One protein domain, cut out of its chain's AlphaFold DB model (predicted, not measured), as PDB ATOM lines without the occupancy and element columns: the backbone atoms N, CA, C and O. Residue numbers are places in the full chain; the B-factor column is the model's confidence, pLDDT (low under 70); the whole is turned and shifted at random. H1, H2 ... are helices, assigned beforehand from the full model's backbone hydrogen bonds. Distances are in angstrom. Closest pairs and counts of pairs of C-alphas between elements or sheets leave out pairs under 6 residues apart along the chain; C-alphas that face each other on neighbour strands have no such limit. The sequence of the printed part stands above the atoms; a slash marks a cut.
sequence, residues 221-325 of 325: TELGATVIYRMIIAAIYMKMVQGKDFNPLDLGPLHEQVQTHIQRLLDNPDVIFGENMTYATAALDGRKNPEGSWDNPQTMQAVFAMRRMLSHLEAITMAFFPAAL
ATOM      1  N   THR A 221      64.637  20.318  28.023       97.56
ATOM      2  CA  THR A 221      63.986  19.471  27.016       97.56
ATOM      3  C   THR A 221      62.665  18.914  27.546       97.56
ATOM      4  O   THR A 221      61.643  19.026  26.872       97.56
ATOM      5  N   GLU A 222      62.648  18.395  28.776       97.12
ATOM      6  CA  GLU A 222      61.415  17.915  29.414       97.12
ATOM      7  C   GLU A 222      60.395  19.036  29.665       97.12
ATOM      8  O   GLU A 222      59.193  18.861  29.442       97.12
ATOM      9  N   LEU A 223      60.861  20.212  30.100       97.44
ATOM     10  CA  LEU A 223      60.006  21.393  30.253       97.44
ATOM     11  C   LEU A 223      59.430  21.841  28.902       97.44
ATOM     12  O   LEU A 223      58.244  22.147  28.818       97.44
ATOM     13  N   GLY A 224      60.239  21.824  27.840       97.12
ATOM     14  CA  GLY A 224      59.808  22.120  26.475       97.12
ATOM     15  C   GLY A 224      58.732  21.153  25.981       97.12
ATOM     16  O   GLY A 224      57.682  21.600  25.524       97.12
ATOM     17  N   ALA A 225      58.941  19.845  26.149       96.75
ATOM     18  CA  ALA A 225      57.951  18.818  25.813       96.75
ATOM     19  C   ALA A 225      56.630  19.023  26.575       96.75
ATOM     20  O   ALA A 225      55.547  18.990  25.988       96.75
ATOM     21  N   THR A 226      56.723  19.335  27.871       95.75
ATOM     22  CA  THR A 226      55.571  19.641  28.732       95.75
ATOM     23  C   THR A 226      54.791  20.864  28.235       95.75
ATOM     24  O   THR A 226      53.559  20.845  28.184       95.75
ATOM     25  N   VAL A 227      55.495  21.931  27.837       96.69
ATOM     26  CA  VAL A 227      54.889  23.138  27.256       96.69
ATOM     27  C   VAL A 227      54.186  22.816  25.938       96.69
ATOM     28  O   VAL A 227      53.041  23.231  25.756       96.69
ATOM     29  N   ILE A 228      54.831  22.060  25.044       96.19
ATOM     30  CA  ILE A 228      54.257  21.670  23.749       96.19
ATOM     31  C   ILE A 228      52.963  20.879  23.961       96.19
ATOM     32  O   ILE A 228      51.928  21.242  23.401       96.19
ATOM     33  N   TYR A 229      52.985  19.856  24.821       95.44
ATOM     34  CA  TYR A 229      51.793  19.074  25.153       95.44
ATOM     35  C   TYR A 229      50.670  19.952  25.717       95.44
ATOM     36  O   TYR A 229      49.518  19.854  25.279       95.44
ATOM     37  N   ARG A 230      50.996  20.861  26.649       94.12
ATOM     38  CA  ARG A 230      50.004  21.775  27.218       94.12
ATOM     39  C   ARG A 230      49.357  22.646  26.148       94.12
ATOM     40  O   ARG A 230      48.140  22.796  26.155       94.12
ATOM     41  N   MET A 231      50.156  23.238  25.266       93.81
ATOM     42  CA  MET A 231      49.664  24.186  24.266       93.81
ATOM     43  C   MET A 231      48.850  23.492  23.176       93.81
ATOM     44  O   MET A 231      47.831  24.033  22.758       93.81
ATOM     45  N   ILE A 232      49.262  22.293  22.755       94.44
ATOM     46  CA  ILE A 232      48.627  21.555  21.657       94.44
ATOM     47  C   ILE A 232      47.380  20.789  22.101       94.44
ATOM     48  O   ILE A 232      46.415  20.716  21.337       94.44
ATOM     49  N   ILE A 233      47.391  20.214  23.306       93.12
ATOM     50  CA  ILE A 233      46.321  19.337  23.796       93.12
ATOM     51  C   ILE A 233      45.711  19.896  25.072       93.12
ATOM     52  O   ILE A 233      44.550  20.299  25.054       93.12
ATOM     53  N   ALA A 234      46.464  19.905  26.176       91.81
ATOM     54  CA  ALA A 234      45.860  19.991  27.504       91.81
ATOM     55  C   ALA A 234      45.057  21.278  27.715       91.81
ATOM     56  O   ALA A 234      43.904  21.228  28.127       91.81
ATOM     57  N   ALA A 235      45.624  22.440  27.384       90.62
ATOM     58  CA  ALA A 235      44.952  23.721  27.580       90.62
ATOM     59  C   ALA A 235      43.686  23.840  26.720       90.62
ATOM     60  O   ALA A 235      42.670  24.347  27.190       90.62
ATOM     61  N   ILE A 236      43.725  23.346  25.480       91.31
ATOM     62  CA  ILE A 236      42.580  23.387  24.561       91.31
ATOM     63  C   ILE A 236      41.496  22.413  25.021       91.31
ATOM     64  O   ILE A 236      40.334  22.797  25.127       91.31
ATOM     65  N   TYR A 237      41.875  21.183  25.363       90.38
ATOM     66  CA  TYR A 237      40.964  20.186  25.916       90.38
ATOM     67  C   TYR A 237      40.261  20.711  27.175       90.38
ATOM     68  O   TYR A 237      39.038  20.645  27.278       90.38
ATOM     69  N   MET A 238      41.012  21.320  28.097       88.38
ATOM     70  CA  MET A 238      40.445  21.905  29.311       88.38
ATOM     71  C   MET A 238      39.501  23.073  29.003       88.38
ATOM     72  O   MET A 238      38.430  23.145  29.601       88.38
ATOM     73  N   LYS A 239      39.833  23.939  28.033       87.75
ATOM     74  CA  LYS A 239      38.932  25.010  27.565       87.75
ATOM     75  C   LYS A 239      37.634  24.458  26.971       87.75
ATOM     76  O   LYS A 239      36.576  25.025  27.224       87.75
ATOM     77  N   MET A 240      37.698  23.359  26.219       87.62
ATOM     78  CA  MET A 240      36.512  22.707  25.653       87.62
ATOM     79  C   MET A 240      35.616  22.120  26.739       87.62
ATOM     80  O   MET A 240      34.422  22.385  26.747       87.62
ATOM     81  N   VAL A 241      36.193  21.368  27.680       85.06
ATOM     82  CA  VAL A 241      35.443  20.701  28.759       85.06
ATOM     83  C   VAL A 241      34.853  21.702  29.757       85.06
ATOM     84  O   VAL A 241      33.786  21.459  30.315       85.06
ATOM     85  N   GLN A 242      35.533  22.827  29.998       82.31
ATOM     86  CA  GLN A 242      35.069  23.895  30.895       82.31
ATOM     87  C   GLN A 242      34.213  24.957  30.184       82.31
ATOM     88  O   GLN A 242      33.776  25.922  30.817       82.31
ATOM     89  N   GLY A 243      33.991  24.816  28.874       78.94
ATOM     90  CA  GLY A 243      33.214  25.758  28.080       78.94
ATOM     91  C   GLY A 243      31.759  25.826  28.545       78.94
ATOM     92  O   GLY A 243      31.141  24.806  28.837       78.94
ATOM     93  N   LYS A 244      31.189  27.038  28.585       66.31
ATOM     94  CA  LYS A 244      29.796  27.262  29.022       66.31
ATOM     95  C   LYS A 244      28.764  26.525  28.161       66.31
ATOM     96  O   LYS A 244      27.711  26.165  28.674       66.31
ATOM     97  N   ASP A 245      29.100  26.280  26.897       70.25
ATOM     98  CA  ASP A 245      28.233  25.623  25.915       70.25
ATOM     99  C   ASP A 245      28.564  24.131  25.732       70.25
ATOM    100  O   ASP A 245      28.068  23.488  24.807       70.25
ATOM    101  N   PHE A 246      29.423  23.562  26.585       75.69
ATOM    102  CA  PHE A 246      29.824  22.167  26.467       75.69
ATOM    103  C   PHE A 246      28.701  21.226  26.922       75.69
ATOM    104  O   PHE A 246      28.327  21.196  28.097       75.69
ATOM    105  N   ASN A 247      28.180  20.422  25.996       78.31
ATOM    106  CA  ASN A 247      27.218  19.376  26.310       78.31
ATOM    107  C   ASN A 247      27.961  18.119  26.803       78.31
ATOM    108  O   ASN A 247      28.755  17.550  26.054       78.31
ATOM    109  N   PRO A 248      27.689  17.612  28.023       74.75
ATOM    110  CA  PRO A 248      28.346  16.413  28.546       74.75
ATOM    111  C   PRO A 248      28.213  15.159  27.670       74.75
ATOM    112  O   PRO A 248      29.049  14.262  27.767       74.75
ATOM    113  N   LEU A 249      27.182  15.078  26.819       77.88
ATOM    114  CA  LEU A 249      27.004  13.970  25.873       77.88
ATOM    115  C   LEU A 249      28.053  13.971  24.747       77.88
ATOM    116  O   LEU A 249      28.326  12.917  24.174       77.88
ATOM    117  N   ASP A 250      28.696  15.110  24.487       80.75
ATOM    118  CA  ASP A 250      29.709  15.263  23.437       80.75
ATOM    119  C   ASP A 250      31.109  14.814  23.893       80.75
ATOM    120  O   ASP A 250      32.072  14.880  23.129       80.75
ATOM    121  N   LEU A 251      31.247  14.306  25.125       80.62
ATOM    122  CA  LEU A 251      32.525  13.812  25.642       80.62
ATOM    123  C   LEU A 251      33.066  12.601  24.894       80.62
ATOM    124  O   LEU A 251      34.275  12.518  24.703       80.62
ATOM    125  N   GLY A 252      32.199  11.669  24.490       83.56
ATOM    126  CA  GLY A 252      32.616  10.507  23.702       83.56
ATOM    127  C   GLY A 252      33.291  10.945  22.398       83.56
ATOM    128  O   GLY A 252      34.478  10.667  22.217       83.56
ATOM    129  N   PRO A 253      32.588  11.719  21.548       87.88
ATOM    130  CA  PRO A 253      33.171  12.312  20.345       87.88
ATOM    131  C   PRO A 253      34.414  13.174  20.610       87.88
ATOM    132  O   PRO A 253      35.357  13.155  19.821       87.88
ATOM    133  N   LEU A 254      34.457  13.922  21.721       87.50
ATOM    134  CA  LEU A 254      35.631  14.719  22.087       87.50
ATOM    135  C   LEU A 254      36.851  13.841  22.409       87.50
ATOM    136  O   LEU A 254      37.956  14.155  21.972       87.50
ATOM    137  N   HIS A 255      36.681  12.749  23.159       88.06
ATOM    138  CA  HIS A 255      37.774  11.823  23.479       88.06
ATOM    139  C   HIS A 255      38.272  11.096  22.228       88.06
ATOM    140  O   HIS A 255      39.482  10.996  22.036       88.06
ATOM    141  N   GLU A 256      37.375  10.698  21.326       89.06
ATOM    142  CA  GLU A 256      37.746  10.143  20.018       89.06
ATOM    143  C   GLU A 256      38.514  11.165  19.159       89.06
ATOM    144  O   GLU A 256      39.519  10.826  18.527       89.06
ATOM    145  N   GLN A 257      38.109  12.443  19.189       91.06
ATOM    146  CA  GLN A 257      38.842  13.529  18.532       91.06
ATOM    147  C   GLN A 257      40.255  13.686  19.112       91.06
ATOM    148  O   GLN A 257      41.205  13.833  18.342       91.06
ATOM    149  N   VAL A 258      40.415  13.648  20.440       91.69
ATOM    150  CA  VAL A 258      41.730  13.726  21.101       91.69
ATOM    151  C   VAL A 258      42.613  12.553  20.685       91.69
ATOM    152  O   VAL A 258      43.750  12.779  20.273       91.69
ATOM    153  N   GLN A 259      42.091  11.325  20.717       91.19
ATOM    154  CA  GLN A 259      42.845  10.132  20.328       91.19
ATOM    155  C   GLN A 259      43.271  10.175  18.858       91.19
ATOM    156  O   GLN A 259      44.444   9.986  18.545       91.19
ATOM    157  N   THR A 260      42.344  10.521  17.962       92.88
ATOM    158  CA  THR A 260      42.627  10.679  16.527       92.88
ATOM    159  C   THR A 260      43.671  11.766  16.279       92.88
ATOM    160  O   THR A 260      44.562  11.614  15.442       92.88
ATOM    161  N   HIS A 261      43.584  12.881  17.010       93.88
ATOM    162  CA  HIS A 261      44.543  13.974  16.896       93.88
ATOM    163  C   HIS A 261      45.930  13.564  17.383       93.88
ATOM    164  O   HIS A 261      46.896  13.831  16.677       93.88
ATOM    165  N   ILE A 262      46.033  12.889  18.531       93.56
ATOM    166  CA  ILE A 262      47.307  12.360  19.034       93.56
ATOM    167  C   ILE A 262      47.904  11.391  18.017       93.56
ATOM    168  O   ILE A 262      49.055  11.578  17.637       93.56
ATOM    169  N   GLN A 263      47.129  10.422  17.518       94.19
ATOM    170  CA  GLN A 263      47.621   9.457  16.534       94.19
ATOM    171  C   GLN A 263      48.168  10.158  15.285       94.19
ATOM    172  O   GLN A 263      49.267   9.851  14.842       94.19
ATOM    173  N   ARG A 264      47.478  11.190  14.786       94.44
ATOM    174  CA  ARG A 264      47.966  12.008  13.665       94.44
ATOM    175  C   ARG A 264      49.318  12.676  13.950       94.44
ATOM    176  O   ARG A 264      50.126  12.802  13.036       94.44
ATOM    177  N   LEU A 265      49.539  13.155  15.175       94.19
ATOM    178  CA  LEU A 265      50.816  13.759  15.570       94.19
ATOM    179  C   LEU A 265      51.921  12.700  15.683       94.19
ATOM    180  O   LEU A 265      53.055  12.982  15.315       94.19
ATOM    181  N   LEU A 266      51.586  11.491  16.149       93.38
ATOM    182  CA  LEU A 266      52.503  10.346  16.191       93.38
ATOM    183  C   LEU A 266      52.904   9.876  14.788       93.38
ATOM    184  O   LEU A 266      54.080   9.629  14.544       93.38
ATOM    185  N   ASP A 267      51.940   9.802  13.871       94.94
ATOM    186  CA  ASP A 267      52.159   9.366  12.489       94.94
ATOM    187  C   ASP A 267      52.952  10.396  11.672       94.94
ATOM    188  O   ASP A 267      53.637  10.038  10.714       94.94
ATOM    189  N   ASN A 268      52.851  11.681  12.027       94.38
ATOM    190  CA  ASN A 268      53.556  12.764  11.352       94.38
ATOM    191  C   ASN A 268      54.087  13.822  12.346       94.38
ATOM    192  O   ASN A 268      53.458  14.878  12.520       94.38
ATOM    193  N   PRO A 269      55.260  13.578  12.966       94.12
ATOM    194  CA  PRO A 269      55.884  14.503  13.918       94.12
ATOM    195  C   PRO A 269      56.191  15.888  13.329       94.12
ATOM    196  O   PRO A 269      56.180  16.887  14.057       94.12
ATOM    197  N   ASP A 270      56.380  15.988  12.007       93.56
ATOM    198  CA  ASP A 270      56.641  17.254  11.306       93.56
ATOM    199  C   ASP A 270      55.475  18.249  11.420       93.56
ATOM    200  O   ASP A 270      55.647  19.445  11.194       93.56
ATOM    201  N   VAL A 271      54.283  17.809  11.834       92.81
ATOM    202  CA  VAL A 271      53.180  18.728  12.164       92.81
ATOM    203  C   VAL A 271      53.542  19.643  13.343       92.81
ATOM    204  O   VAL A 271      53.095  20.789  13.388       92.81
ATOM    205  N   ILE A 272      54.344  19.153  14.293       93.00
ATOM    206  CA  ILE A 272      54.821  19.911  15.460       93.00
ATOM    207  C   ILE A 272      56.213  20.483  15.188       93.00
ATOM    208  O   ILE A 272      56.513  21.613  15.565       93.00
ATOM    209  N   PHE A 273      57.072  19.685  14.559       93.12
ATOM    210  CA  PHE A 273      58.501  19.953  14.436       93.12
ATOM    211  C   PHE A 273      58.921  20.431  13.037       93.12
ATOM    212  O   PHE A 273      60.097  20.711  12.806       93.12
ATOM    213  N   GLY A 274      57.996  20.582  12.098       88.62
ATOM    214  CA  GLY A 274      58.267  21.146  10.780       88.62
ATOM    215  C   GLY A 274      58.379  22.672  10.798       88.62
ATOM    216  O   GLY A 274      57.877  23.351  11.693       88.62
ATOM    217  N   GLU A 275      59.010  23.233   9.767       83.62
ATOM    218  CA  GLU A 275      59.166  24.690   9.599       83.62
ATOM    219  C   GLU A 275      57.825  25.420   9.406       83.62
ATOM    220  O   GLU A 275      57.705  26.601   9.717       83.62
ATOM    221  N   ASN A 276      56.798  24.697   8.950       81.75
ATOM    222  CA  ASN A 276      55.460  25.221   8.673       81.75
ATOM    223  C   ASN A 276      54.469  24.988   9.828       81.75
ATOM    224  O   ASN A 276      53.258  24.954   9.596       81.75
ATOM    225  N   MET A 277      54.954  24.787  11.059       87.75
ATOM    226  CA  MET A 277      54.082  24.610  12.222       87.75
ATOM    227  C   MET A 277      53.190  25.846  12.411       87.75
ATOM    228  O   MET A 277      53.665  26.966  12.598       87.75
ATOM    229  N   THR A 278      51.877  25.631  12.425       89.88
ATOM    230  CA  THR A 278      50.879  26.673  12.701       89.88
ATOM    231  C   THR A 278      49.884  26.205  13.754       89.88
ATOM    232  O   THR A 278      49.729  25.005  13.991       89.88
ATOM    233  N   TYR A 279      49.161  27.146  14.368       90.69
ATOM    234  CA  TYR A 279      48.054  26.808  15.267       90.69
ATOM    235  C   TYR A 279      47.040  25.892  14.573       90.69
ATOM    236  O   TYR A 279      46.737  24.809  15.064       90.69
ATOM    237  N   ALA A 280      46.606  26.276  13.369       89.75
ATOM    238  CA  ALA A 280      45.615  25.546  12.587       89.75
ATOM    239  C   ALA A 280      45.986  24.072  12.333       89.75
ATOM    240  O   ALA A 280      45.116  23.201  12.265       89.75
ATOM    241  N   THR A 281      47.279  23.778  12.184       89.38
ATOM    242  CA  THR A 281      47.758  22.430  11.866       89.38
ATOM    243  C   THR A 281      48.050  21.604  13.111       89.38
ATOM    244  O   THR A 281      47.683  20.425  13.134       89.38
ATOM    245  N   ALA A 282      48.670  22.194  14.134       92.50
ATOM    246  CA  ALA A 282      49.146  21.472  15.307       92.50
ATOM    247  C   ALA A 282      48.109  21.381  16.435       92.50
ATOM    248  O   ALA A 282      48.039  20.343  17.083       92.50
ATOM    249  N   ALA A 283      47.287  22.412  16.659       93.81
ATOM    250  CA  ALA A 283      46.372  22.502  17.803       93.81
ATOM    251  C   ALA A 283      45.237  21.469  17.728       93.81
ATOM    252  O   ALA A 283      44.745  21.178  16.635       93.81
ATOM    253  N   LEU A 284      44.770  20.960  18.877       92.56
ATOM    254  CA  LEU A 284      43.636  20.023  18.962       92.56
ATOM    255  C   LEU A 284      42.367  20.545  18.262       92.56
ATOM    256  O   LEU A 284      41.632  19.781  17.633       92.56
ATOM    257  N   ASP A 285      42.113  21.848  18.356       91.75
ATOM    258  CA  ASP A 285      40.990  22.532  17.715       91.75
ATOM    259  C   ASP A 285      41.381  23.269  16.434       91.75
ATOM    260  O   ASP A 285      40.506  23.827  15.779       91.75
ATOM    261  N   GLY A 286      42.655  23.246  16.036       86.88
ATOM    262  CA  GLY A 286      43.190  24.107  14.981       86.88
ATOM    263  C   GLY A 286      42.467  23.965  13.642       86.88
ATOM    264  O   GLY A 286      42.253  24.950  12.945       86.88
ATOM    265  N   ARG A 287      41.990  22.759  13.303       84.12
ATOM    266  CA  ARG A 287      41.195  22.536  12.082       84.12
ATOM    267  C   ARG A 287      39.807  23.179  12.131       84.12
ATOM    268  O   ARG A 287      39.277  23.534  11.086       84.12
ATOM    269  N   LYS A 288      39.208  23.282  13.322       84.75
ATOM    270  CA  LYS A 288      37.898  23.918  13.548       84.75
ATOM    271  C   LYS A 288      38.037  25.420  13.824       84.75
ATOM    272  O   LYS A 288      37.100  26.164  13.574       84.75
ATOM    273  N   ASN A 289      39.197  25.846  14.314       84.44
ATOM    274  CA  ASN A 289      39.520  27.216  14.687       84.44
ATOM    275  C   ASN A 289      40.892  27.630  14.110       84.44
ATOM    276  O   ASN A 289      41.875  27.742  14.849       84.44
ATOM    277  N   PRO A 290      40.993  27.823  12.783       78.94
ATOM    278  CA  PRO A 290      42.269  28.103  12.127       78.94
ATOM    279  C   PRO A 290      42.843  29.484  12.476       78.94
ATOM    280  O   PRO A 290      44.056  29.666  12.407       78.94
ATOM    281  N   GLU A 291      41.993  30.433  12.883       80.19
ATOM    282  CA  GLU A 291      42.380  31.771  13.365       80.19
ATOM    283  C   GLU A 291      42.722  31.793  14.865       80.19
ATOM    284  O   GLU A 291      43.037  32.841  15.430       80.19
ATOM    285  N   GLY A 292      42.655  30.633  15.525       81.69
ATOM    286  CA  GLY A 292      42.989  30.488  16.930       81.69
ATOM    287  C   GLY A 292      44.450  30.822  17.235       81.69
ATOM    288  O   GLY A 292      45.319  30.910  16.365       81.69
ATOM    289  N   SER A 293      44.727  31.007  18.522       87.88
ATOM    290  CA  SER A 293      46.072  31.278  19.015       87.88
ATOM    291  C   SER A 293      46.363  30.450  20.255       87.88
ATOM    292  O   SER A 293      45.470  30.117  21.038       87.88
ATOM    293  N   TRP A 294      47.639  30.103  20.424       88.94
ATOM    294  CA  TRP A 294      48.108  29.454  21.640       88.94
ATOM    295  C   TRP A 294      47.828  30.346  22.842       88.94
ATOM    296  O   TRP A 294      47.929  31.566  22.748       88.94
ATOM    297  N   ASP A 295      47.556  29.735  23.992       86.44
ATOM    298  CA  ASP A 295      47.305  30.467  25.238       86.44
ATOM    299  C   ASP A 295      48.484  31.382  25.620       86.44
ATOM    300  O   ASP A 295      48.305  32.475  26.151       86.44
ATOM    301  N   ASN A 296      49.708  30.956  25.291       88.50
ATOM    302  CA  ASN A 296      50.924  31.740  25.478       88.50
ATOM    303  C   ASN A 296      51.867  31.548  24.274       88.50
ATOM    304  O   ASN A 296      52.762  30.694  24.309       88.50
ATOM    305  N   PRO A 297      51.673  32.311  23.179       90.88
ATOM    306  CA  PRO A 297      52.437  32.123  21.949       90.88
ATOM    307  C   PRO A 297      53.920  32.456  22.144       90.88
ATOM    308  O   PRO A 297      54.768  31.848  21.496       90.88
ATOM    309  N   GLN A 298      54.252  33.360  23.074       91.75
ATOM    310  CA  GLN A 298      55.638  33.713  23.384       91.75
ATOM    311  C   GLN A 298      56.402  32.528  23.981       91.75
ATOM    312  O   GLN A 298      57.560  32.314  23.638       91.75
ATOM    313  N   THR A 299      55.763  31.726  24.839       92.81
ATOM    314  CA  THR A 299      56.403  30.525  25.390       92.81
ATOM    315  C   THR A 299      56.649  29.482  24.303       92.81
ATOM    316  O   THR A 299      57.730  28.904  24.259       92.81
ATOM    317  N   MET A 300      55.692  29.269  23.393       92.19
ATOM    318  CA  MET A 300      55.900  28.367  22.252       92.19
ATOM    319  C   MET A 300      57.087  28.824  21.401       92.19
ATOM    320  O   MET A 300      57.981  28.031  21.113       92.19
ATOM    321  N   GLN A 301      57.158  30.117  21.076       92.44
ATOM    322  CA  GLN A 301      58.307  30.693  20.371       92.44
ATOM    323  C   GLN A 301      59.619  30.484  21.137       92.44
ATOM    324  O   GLN A 301      60.616  30.115  20.523       92.44
ATOM    325  N   ALA A 302      59.626  30.657  22.462       94.06
ATOM    326  CA  ALA A 302      60.810  30.437  23.291       94.06
ATOM    327  C   ALA A 302      61.296  28.977  23.244       94.06
ATOM    328  O   ALA A 302      62.492  28.741  23.072       94.06
ATOM    329  N   VAL A 303      60.387  27.994  23.323       94.44
ATOM    330  CA  VAL A 303      60.735  26.567  23.179       94.44
ATOM    331  C   VAL A 303      61.403  26.308  21.828       94.44
ATOM    332  O   VAL A 303      62.486  25.724  21.773       94.44
ATOM    333  N   PHE A 304      60.799  26.781  20.735       92.62
ATOM    334  CA  PHE A 304      61.338  26.549  19.393       92.62
ATOM    335  C   PHE A 304      62.616  27.344  19.103       92.62
ATOM    336  O   PHE A 304      63.484  26.841  18.391       92.62
ATOM    337  N   ALA A 305      62.801  28.518  19.709       92.69
ATOM    338  CA  ALA A 305      64.063  29.253  19.652       92.69
ATOM    339  C   ALA A 305      65.215  28.459  20.295       92.69
ATOM    340  O   ALA A 305      66.341  28.485  19.796       92.69
ATOM    341  N   MET A 306      64.930  27.696  21.356       92.81
ATOM    342  CA  MET A 306      65.902  26.814  22.012       92.81
ATOM    343  C   MET A 306      66.071  25.459  21.315       92.81
ATOM    344  O   MET A 306      67.022  24.745  21.625       92.81
ATOM    345  N   ARG A 307      65.214  25.091  20.351       90.56
ATOM    346  CA  ARG A 307      65.185  23.750  19.734       90.56
ATOM    347  C   ARG A 307      66.549  23.255  19.259       90.56
ATOM    348  O   ARG A 307      66.862  22.086  19.442       90.56
ATOM    349  N   ARG A 308      67.380  24.131  18.683       90.81
ATOM    350  CA  ARG A 308      68.730  23.758  18.206       90.81
ATOM    351  C   ARG A 308      69.656  23.288  19.333       90.81
ATOM    352  O   ARG A 308      70.582  22.532  19.069       90.81
ATOM    353  N   MET A 309      69.422  23.750  20.559       92.69
ATOM    354  CA  MET A 309      70.152  23.346  21.763       92.69
ATOM    355  C   MET A 309      69.512  22.127  22.440       92.69
ATOM    356  O   MET A 309      70.196  21.378  23.128       92.69
ATOM    357  N   LEU A 310      68.207  21.919  22.242       93.06
ATOM    358  CA  LEU A 310      67.437  20.814  22.811       93.06
ATOM    359  C   LEU A 310      67.412  19.629  21.831       93.06
ATOM    360  O   LEU A 310      66.381  19.313  21.236       93.06
ATOM    361  N   SER A 311      68.562  18.969  21.655       88.31
ATOM    362  CA  SER A 311      68.783  17.904  20.655       88.31
ATOM    363  C   SER A 311      67.800  16.731  20.729       88.31
ATOM    364  O   SER A 311      67.612  16.029  19.740       88.31
ATOM    365  N   HIS A 312      67.176  16.513  21.886       94.75
ATOM    366  CA  HIS A 312      66.257  15.400  22.131       94.75
ATOM    367  C   HIS A 312      64.794  15.839  22.280       94.75
ATOM    368  O   HIS A 312      63.954  15.016  22.629       94.75
ATOM    369  N   LEU A 313      64.468  17.111  22.002       95.44
ATOM    370  CA  LEU A 313      63.115  17.657  22.177       95.44
ATOM    371  C   LEU A 313      62.059  16.863  21.424       95.44
ATOM    372  O   LEU A 313      61.018  16.567  21.997       95.44
ATOM    373  N   GLU A 314      62.336  16.495  20.180       95.12
ATOM    374  CA  GLU A 314      61.409  15.718  19.364       95.12
ATOM    375  C   GLU A 314      61.154  14.338  19.971       95.12
ATOM    376  O   GLU A 314      60.030  14.061  20.369       95.12
ATOM    377  N   ALA A 315      62.195  13.524  20.157       94.88
ATOM    378  CA  ALA A 315      62.072  12.176  20.716       94.88
ATOM    379  C   ALA A 315      61.350  12.160  22.074       94.88
ATOM    380  O   ALA A 315      60.425  11.380  22.288       94.88
ATOM    381  N   ILE A 316      61.727  13.074  22.971       96.00
ATOM    382  CA  ILE A 316      61.134  13.184  24.305       96.00
ATOM    383  C   ILE A 316      59.673  13.637  24.246       96.00
ATOM    384  O   ILE A 316      58.824  13.098  24.954       96.00
ATOM    385  N   THR A 317      59.356  14.591  23.372       95.75
ATOM    386  CA  THR A 317      57.972  15.016  23.154       95.75
ATOM    387  C   THR A 317      57.149  13.860  22.595       95.75
ATOM    388  O   THR A 317      56.095  13.552  23.139       95.75
ATOM    389  N   MET A 318      57.647  13.155  21.579       95.19
ATOM    390  CA  MET A 318      56.957  12.019  20.967       95.19
ATOM    391  C   MET A 318      56.744  10.848  21.933       95.19
ATOM    392  O   MET A 318      55.755  10.140  21.790       95.19
ATOM    393  N   ALA A 319      57.596  10.672  22.946       94.50
ATOM    394  CA  ALA A 319      57.360   9.708  24.023       94.50
ATOM    395  C   ALA A 319      56.255  10.150  25.003       94.50
ATOM    396  O   ALA A 319      55.586   9.312  25.601       94.50
ATOM    397  N   PHE A 320      56.019  11.457  25.149       93.81
ATOM    398  CA  PHE A 320      54.976  11.996  26.024       93.81
ATOM    399  C   PHE A 320      53.564  11.763  25.457       93.81
ATOM    400  O   PHE A 320      52.650  11.400  26.194       93.81
ATOM    401  N   PHE A 321      53.360  11.972  24.151       89.19
ATOM    402  CA  PHE A 321      52.030  11.965  23.515       89.19
ATOM    403  C   PHE A 321      51.238  10.638  23.623       89.19
ATOM    404  O   PHE A 321      50.050  10.707  23.942       89.19
ATOM    405  N   PRO A 322      51.825   9.436  23.426       84.56
ATOM    406  CA  PRO A 322      51.105   8.161  23.500       84.56
ATOM    407  C   PRO A 322      50.492   7.887  24.873       84.56
ATOM    408  O   PRO A 322      49.546   7.115  25.004       84.56
ATOM    409  N   ALA A 323      51.023   8.519  25.916       69.75
ATOM    410  CA  ALA A 323      50.508   8.387  27.265       69.75
ATOM    411  C   ALA A 323      49.135   9.047  27.472       69.75
ATOM    412  O   ALA A 323      48.464   8.737  28.457       69.75
ATOM    413  N   ALA A 324      48.740   9.946  26.565       62.38
ATOM    414  CA  ALA A 324      47.453  10.632  26.575       62.38
ATOM    415  C   ALA A 324      46.348   9.900  25.783       62.38
ATOM    416  O   ALA A 324      45.229  10.413  25.716       62.38
ATOM    417  N   LEU A 325      46.656   8.727  25.206       59.00
ATOM    418  CA  LEU A 325      45.700   7.807  24.569       59.00
ATOM    419  C   LEU A 325      44.997   6.894  25.579       59.00
ATOM    420  O   LEU A 325      45.691   6.361  26.483       59.00
TER     421      LEU A 325
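What this domain is: This is residues 221 to 325 of the 325 residues of an uncharacterized protein of Pterula gracilis (UniProt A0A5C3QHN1). The longest helix, H1, is the core of an elongated body: H6 and H2 line one side, H5 packs on the opposite side, and H3, H4 and loop 283 to 296 cover another. H1, H2 and H6 form an up-and-down bundle, each running against the one before. The 105 printed residues, all-helix with six named helices, are compact: radius of gyration 13.6 A, spans 44 by 25 by 22 A.

Where its parts are: From C-alpha 221 at (63.986, 19.471, 27.016), H1 runs 28.6 A to residue 241, with a kink of 37 degrees near 229. H2 takes residues 248 to 267, 29.6 A. Next find H3, 270 to 273; H4, 279 to 282; H5, 297 to 306; and H6, 313 to 324, ending at (47.453, 10.632, 26.575).

How they stand to each other: Residues 221 to 229 of H1 touch H6, closest C-alphas Ala 225 and Thr 317, 4.6 A. Residues 224 to 231 touch H5, C-alphas Gly 224 and Val 303, 5.6 A, opposite ways. H2 touches H6 with residues 259 to 266 alone, C-alphas Ile 262 and Phe 321, 6.5 A. H3 and H4 only just touch, with 3 pairs within 8 A. O i to N i+4 pairs are within hydrogen-bond range throughout H5, 15 of 17 in H1, 14 of 16 in H2, 5 of 8 in H6; H3 and H4 are too short.

The domain as a whole: The printed part has no cut; H4 to H5 is a long link. Residues 244 and 323 to 325 have pLDDT under 70.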